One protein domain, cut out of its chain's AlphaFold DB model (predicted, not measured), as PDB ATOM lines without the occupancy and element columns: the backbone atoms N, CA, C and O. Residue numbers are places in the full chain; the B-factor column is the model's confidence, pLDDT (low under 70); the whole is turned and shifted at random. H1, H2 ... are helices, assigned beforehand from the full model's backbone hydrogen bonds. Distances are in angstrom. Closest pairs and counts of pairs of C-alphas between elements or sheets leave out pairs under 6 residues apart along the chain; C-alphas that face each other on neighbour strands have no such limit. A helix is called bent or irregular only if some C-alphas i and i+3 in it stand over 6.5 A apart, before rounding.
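What this domain is: This is residues 78 to 125 of the 125 residues of an uncharacterized protein of Chenopodium quinoa (UniProt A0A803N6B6). Two helices, H1 and H2, make an open V with its corner at the tight link of residues 99 to 102, and the last residues, 118 to 125, stick out from this body as a free tail that holds most of the short helix H3. The leading stretch, residues 78 to 84, is a loop at the open side of the V, and the free tail adds to the length of the whole. The printed part has 48 residues with three named helices, in the order H1, H2, H3, and no named strand; its class is all helix. It is loose, with a radius of gyration of the C-alphas of 12.3 A, and flat, spanning 40 by 23 by 11 A.

How they stand to each other: After residues 78 to 84, which belong to no named helix, comes H1, residues 85 to 98. A tight link of 4 residues joins it to H2, residues 103 to 112. H1 and H2 are close but not clearly touching, with 2 pairs of C-alphas within 8 A. Their closest C-alphas are those of Phe 96 and Lys 106, 7.2 A apart. Their lines stand at a steep tilt of 50 degrees, and they run opposite ways, with their centres 11.8 A apart. A second tight link of 4 residues leads from H2 to H3, residues 117 to 122. H3 is apart from H2 and apart from H1. In H1 and H3 every O i to N i+4 pair is within hydrogen-bond range, while in H2 it is 4 of 6.

Where its parts are: H1 begins at C-alpha 85, at (94.320, 36.495, 291.633), and ends at C-alpha 98, at (110.017, 27.998, 300.300); it is the longest helix, with 14 residues and 19.8 A from first to last C-alpha. H2 has 10 residues, from Asp 103 to Leu 112, and measures 15.3 A. H2 is neither bent nor irregular, but only just: C-alphas 104 and 107 are 6.5 A apart. H3 has 6 residues and measures 9.0 A, ending at C-alpha 122, at (99.745, 54.448, 279.812).

The domain as a whole: The two C-alphas farthest apart are those of Leu 98 and Gln 125, 40.2 A. Residues 118 to 125, of which 118 to 122 belong to H3, stand free; without them the body of 40 residues spans 27 by 17 by 11 A. The printed part has no cut, and it ends at Gln 125, the chain's last residue. The mean pLDDT of the printed part is 70.6, and the model's confidence is low, under 70, at residues 115 to 125; the mean of H3 is 49.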
ATOM      1  N   PRO A  78     105.775  33.134 290.425       79.44
ATOM      2  CA  PRO A  78     104.526  33.022 289.685       79.44
ATOM      3  C   PRO A  78     104.173  34.364 289.036       79.44
ATOM      4  O   PRO A  78     103.932  35.350 289.725       79.44
ATOM      5  N   LYS A  79     104.088  34.391 287.707       79.38
ATOM      6  CA  LYS A  79     103.616  35.557 286.954       79.38
ATOM      7  C   LYS A  79     102.095  35.691 287.083       79.38
ATOM      8  O   LYS A  79     101.394  34.677 287.139       79.38
ATOM      9  N   PHE A  80     101.593  36.921 287.149       80.88
ATOM     10  CA  PHE A  80     100.156  37.208 287.109       80.88
ATOM     11  C   PHE A  80      99.729  37.522 285.676       80.88
ATOM     12  O   PHE A  80     100.286  38.421 285.055       80.88
ATOM     13  N   ASP A  81      98.730  36.800 285.177       73.00
ATOM     14  CA  ASP A  81      98.130  36.933 283.842       73.00
ATOM     15  C   ASP A  81      96.847  37.792 283.841       73.00
ATOM     16  O   ASP A  81      96.116  37.832 282.855       73.00
ATOM     17  N   GLY A  82      96.542  38.454 284.963       72.00
ATOM     18  CA  GLY A  82      95.288  39.178 285.180       72.00
ATOM     19  C   GLY A  82      94.127  38.301 285.671       72.00
ATOM     20  O   GLY A  82      93.092  38.836 286.069       72.00
ATOM     21  N   MET A  83      94.276  36.972 285.705       74.25
ATOM     22  CA  MET A  83      93.192  36.037 286.007       74.25
ATOM     23  C   MET A  83      93.412  35.299 287.340       74.25
ATOM     24  O   MET A  83      94.526  35.020 287.776       74.25
ATOM     25  N   ASN A  84      92.321  34.964 288.040       77.81
ATOM     26  CA  ASN A  84      92.350  34.132 289.254       77.81
ATOM     27  C   ASN A  84      93.336  34.595 290.355       77.81
ATOM     28  O   ASN A  84      93.999  33.769 290.991       77.81
ATOM     29  N   GLY A  85      93.385  35.900 290.658       77.81
ATOM     30  CA  GLY A  85      94.320  36.495 291.633       77.81
ATOM     31  C   GLY A  85      94.400  35.785 292.998       77.81
ATOM     32  O   GLY A  85      95.481  35.663 293.569       77.81
ATOM     33  N   ARG A  86      93.300  35.192 293.492       79.81
ATOM     34  CA  ARG A  86      93.298  34.372 294.727       79.81
ATOM     35  C   ARG A  86      94.228  33.151 294.645       79.81
ATOM     36  O   ARG A  86      94.818  32.758 295.649       79.81
ATOM     37  N   MET A  87      94.341  32.523 293.474       79.19
ATOM     38  CA  MET A  87      95.236  31.387 293.249       79.19
ATOM     39  C   MET A  87      96.676  31.845 292.999       79.19
ATOM     40  O   MET A  87      97.600  31.188 293.477       79.19
ATOM     41  N   TRP A  88      96.868  32.988 292.336       80.44
ATOM     42  CA  TRP A  88      98.180  33.628 292.211       80.44
ATOM     43  C   TRP A  88      98.773  33.964 293.591       80.44
ATOM     44  O   TRP A  88      99.835  33.452 293.928       80.44
ATOM     45  N   ILE A  89      98.023  34.644 294.468       82.44
ATOM     46  CA  ILE A  89      98.427  34.941 295.857       82.44
ATOM     47  C   ILE A  89      98.797  33.667 296.640       82.44
ATOM     48  O   ILE A  89      99.758  33.668 297.412       82.44
ATOM     49  N   LYS A  90      98.081  32.548 296.442       81.44
ATOM     50  CA  LYS A  90      98.443  31.253 297.052       81.44
ATOM     51  C   LYS A  90      99.779  30.711 296.526       81.44
ATOM     52  O   LYS A  90     100.561  30.186 297.320       81.44
ATOM     53  N   LYS A  91     100.067  30.860 295.226       79.62
ATOM     54  CA  LYS A  91     101.367  30.505 294.628       79.62
ATOM     55  C   LYS A  91     102.487  31.406 295.170       79.62
ATOM     56  O   LYS A  91     103.494  30.865 295.618       79.62
ATOM     57  N   CYS A  92     102.284  32.726 295.241       78.50
ATOM     58  CA  CYS A  92     103.247  33.673 295.823       78.50
ATOM     59  C   CYS A  92     103.559  33.320 297.284       78.50
ATOM     60  O   CYS A  92     104.715  33.174 297.656       78.50
ATOM     61  N   ASN A  93     102.537  33.063 298.106       81.00
ATOM     62  CA  ASN A  93     102.733  32.653 299.500       81.00
ATOM     63  C   ASN A  93     103.476  31.316 299.649       81.00
ATOM     64  O   ASN A  93     104.245  31.152 300.597       81.00
ATOM     65  N   LYS A  94     103.278  30.359 298.732       80.19
ATOM     66  CA  LYS A  94     104.066  29.118 298.707       80.19
ATOM     67  C   LYS A  94     105.526  29.406 298.340       80.19
ATOM     68  O   LYS A  94     106.415  28.909 299.023       80.19
ATOM     69  N   TYR A  95     105.760  30.244 297.330       78.94
ATOM     70  CA  TYR A  95     107.090  30.699 296.917       78.94
ATOM     71  C   TYR A  95     107.834  31.391 298.069       78.94
ATOM     72  O   TYR A  95     108.915  30.957 298.453       78.94
ATOM     73  N   PHE A  96     107.221  32.401 298.696       79.69
ATOM     74  CA  PHE A  96     107.813  33.162 299.800       79.69
ATOM     75  C   PHE A  96     108.229  32.280 300.983       79.69
ATOM     76  O   PHE A  96     109.286  32.507 301.568       79.69
ATOM     77  N   LYS A  97     107.426  31.258 301.316       77.94
ATOM     78  CA  LYS A  97     107.736  30.296 302.386       77.94
ATOM     79  C   LYS A  97     108.887  29.357 302.024       77.94
ATOM     80  O   LYS A  97     109.713  29.074 302.882       77.94
ATOM     81  N   LEU A  98     108.950  28.888 300.776       76.19
ATOM     82  CA  LEU A  98     110.017  27.998 300.300       76.19
ATOM     83  C   LEU A  98     111.358  28.735 300.163       76.19
ATOM     84  O   LEU A  98     112.383  28.224 300.598       76.19
ATOM     85  N   CYS A  99     111.339  29.952 299.617       74.75
ATOM     86  CA  CYS A  99     112.530  30.767 299.373       74.75
ATOM     87  C   CYS A  99     112.919  31.675 300.559       74.75
ATOM     88  O   CYS A  99     113.869  32.441 300.437       74.75
ATOM     89  N   LYS A 100     112.194  31.609 301.690       77.06
ATOM     90  CA  LYS A 100     112.414  32.414 302.913       77.06
ATOM     91  C   LYS A 100     112.543  33.928 302.645       77.06
ATOM     92  O   LYS A 100     113.403  34.597 303.209       77.06
ATOM     93  N   ILE A 101     111.672  34.457 301.784       74.88
ATOM     94  CA  ILE A 101     111.654  35.876 301.389       74.88
ATOM     95  C   ILE A 101     111.185  36.752 302.563       74.88
ATOM     96  O   ILE A 101     110.124  36.478 303.139       74.88
ATOM     97  N   CYS A 102     111.950  37.800 302.890       75.44
ATOM     98  CA  CYS A 102     111.614  38.785 303.925       75.44
ATOM     99  C   CYS A 102     110.344  39.570 303.567       75.44
ATOM    100  O   CYS A 102     110.067  39.781 302.388       75.44
ATOM    101  N   ASP A 103     109.565  39.995 304.566       70.94
ATOM    102  CA  ASP A 103     108.260  40.632 304.340       70.94
ATOM    103  C   ASP A 103     108.344  41.927 303.519       70.94
ATOM    104  O   ASP A 103     107.473  42.138 302.674       70.94
ATOM    105  N   GLU A 104     109.411  42.723 303.661       78.88
ATOM    106  CA  GLU A 104     109.613  43.935 302.855       78.88
ATOM    107  C   GLU A 104     109.714  43.600 301.355       78.88
ATOM    108  O   GLU A 104     109.065  44.217 300.516       78.88
ATOM    109  N   GLN A 105     110.452  42.537 301.020       71.50
ATOM    110  CA  GLN A 105     110.760  42.139 299.639       71.50
ATOM    111  C   GLN A 105     109.591  41.449 298.915       71.50
ATOM    112  O   GLN A 105     109.634  41.246 297.697       71.50
ATOM    113  N   LYS A 106     108.537  41.047 299.641       75.81
ATOM    114  CA  LYS A 106     107.376  40.354 299.050       75.81
ATOM    115  C   LYS A 106     106.587  41.260 298.118       75.81
ATOM    116  O   LYS A 106     106.088  40.781 297.099       75.81
ATOM    117  N   VAL A 107     106.476  42.542 298.466       76.38
ATOM    118  CA  VAL A 107     105.734  43.538 297.684       76.38
ATOM    119  C   VAL A 107     106.464  43.830 296.374       76.38
ATOM    120  O   VAL A 107     105.839  43.779 295.316       76.38
ATOM    121  N   ASP A 108     107.782  44.020 296.420       74.94
ATOM    122  CA  ASP A 108     108.605  44.282 295.232       74.94
ATOM    123  C   ASP A 108     108.578  43.104 294.249       74.94
ATOM    124  O   ASP A 108     108.298  43.278 293.062       74.94
ATOM    125  N   LEU A 109     108.785  41.879 294.749       70.25
ATOM    126  CA  LEU A 109     108.733  40.662 293.931       70.25
ATOM    127  C   LEU A 109     107.345  40.415 293.332       70.25
ATOM    128  O   LEU A 109     107.249  40.013 292.171       70.25
ATOM    129  N   ALA A 110     106.276  40.661 294.096       75.38
ATOM    130  CA  ALA A 110     104.914  40.578 293.579       75.38
ATOM    131  C   ALA A 110     104.680  41.611 292.466       75.38
ATOM    132  O   ALA A 110     104.136  41.252 291.425       75.38
ATOM    133  N   SER A 111     105.141  42.851 292.661       74.81
ATOM    134  CA  SER A 111     104.974  43.964 291.721       74.81
ATOM    135  C   SER A 111     105.732  43.738 290.409       74.81
ATOM    136  O   SER A 111     105.140  43.876 289.344       74.81
ATOM    137  N   LEU A 112     106.993  43.282 290.463       75.69
ATOM    138  CA  LEU A 112     107.784  42.931 289.269       75.69
ATOM    139  C   LEU A 112     107.166  41.804 288.425       75.69
ATOM    140  O   LEU A 112     107.474  41.682 287.242       75.69
ATOM    141  N   ASN A 113     106.341  40.948 289.035       73.31
ATOM    142  CA  ASN A 113     105.755  39.774 288.388       73.31
ATOM    143  C   ASN A 113     104.248  39.909 288.127       73.31
ATOM    144  O   ASN A 113     103.621  38.961 287.635       73.31
ATOM    145  N   MET A 114     103.663  41.079 288.394       70.56
ATOM    146  CA  MET A 114     102.403  41.450 287.769       70.56
ATOM    147  C   MET A 114     102.675  41.795 286.305       70.56
ATOM    148  O   MET A 114     103.325  42.798 286.024       70.56
ATOM    149  N   ILE A 115     102.171  40.991 285.359       66.69
ATOM    150  CA  ILE A 115     102.210  41.350 283.933       66.69
ATOM    151  C   ILE A 115     101.104  42.380 283.668       66.69
ATOM    152  O   ILE A 115     100.151  42.125 282.930       66.69
ATOM    153  N   ASP A 116     101.211  43.558 284.286       56.62
ATOM    154  CA  ASP A 116     100.344  44.681 283.951       56.62
ATOM    155  C   ASP A 116     100.926  45.485 282.782       56.62
ATOM    156  O   ASP A 116     101.464  46.586 282.910       56.62
ATOM    157  N   LEU A 117     100.768  44.907 281.589       53.88
ATOM    158  CA  LEU A 117     101.050  45.562 280.311       53.88
ATOM    159  C   LEU A 117     100.182  46.815 280.063       53.88
ATOM    160  O   LEU A 117     100.390  47.492 279.055       53.88
ATOM    161  N   ARG A 118      99.229  47.167 280.944       54.06
ATOM    162  CA  ARG A 118      98.476  48.427 280.837       54.06
ATOM    163  C   ARG A 118      99.263  49.615 281.369       54.06
ATOM    164  O   ARG A 118      99.148  50.690 280.791       54.06
ATOM    165  N   ILE A 119     100.115  49.430 282.382       51.47
ATOM    166  CA  ILE A 119     100.961  50.518 282.903       51.47
ATOM    167  C   ILE A 119     101.971  50.958 281.830       51.47
ATOM    168  O   ILE A 119     102.120  52.149 281.575       51.47
ATOM    169  N   LEU A 120     102.573  50.010 281.102       48.66
ATOM    170  CA  LEU A 120     103.474  50.321 279.980       48.66
ATOM    171  C   LEU A 120     102.770  50.996 278.785       48.66
ATOM    172  O   LEU A 120     103.408  51.774 278.086       48.66
ATOM    173  N   ASN A 121     101.470  50.760 278.568       43.91
ATOM    174  CA  ASN A 121     100.688  51.455 277.531       43.91
ATOM    175  C   ASN A 121     100.187  52.848 277.959       43.91
ATOM    176  O   ASN A 121      99.828  53.647 277.098       43.91
ATOM    177  N   LEU A 122     100.157  53.147 279.263       42.53
ATOM    178  CA  LEU A 122      99.745  54.448 279.812       42.53
ATOM    179  C   LEU A 122     100.910  55.425 280.030       42.53
ATOM    180  O   LEU A 122     100.673  56.619 280.153       42.53
ATOM    181  N   ILE A 123     102.155  54.938 280.053       46.44
ATOM    182  CA  ILE A 123     103.378  55.771 280.082       46.44
ATOM    183  C   ILE A 123     103.876  56.078 278.644       46.44
ATOM    184  O   ILE A 123     104.810  56.849 278.447       46.44
ATOM    185  N   MET A 124     103.241  55.482 277.629       44.72
ATOM    186  CA  MET A 124     103.574  55.574 276.196       44.72
ATOM    187  C   MET A 124     102.511  56.346 275.381       44.72
ATOM    188  O   MET A 124     102.335  56.073 274.192       44.72
ATOM    189  N   GLN A 125     101.782  57.274 276.013       40.12
ATOM    190  CA  GLN A 125     100.730  58.089 275.388       40.12
ATOM    191  C   GLN A 125     100.870  59.565 275.774       40.12
ATOM    192  O   GLN A 125     101.188  59.816 276.957       40.12
TER     193      GLN A 125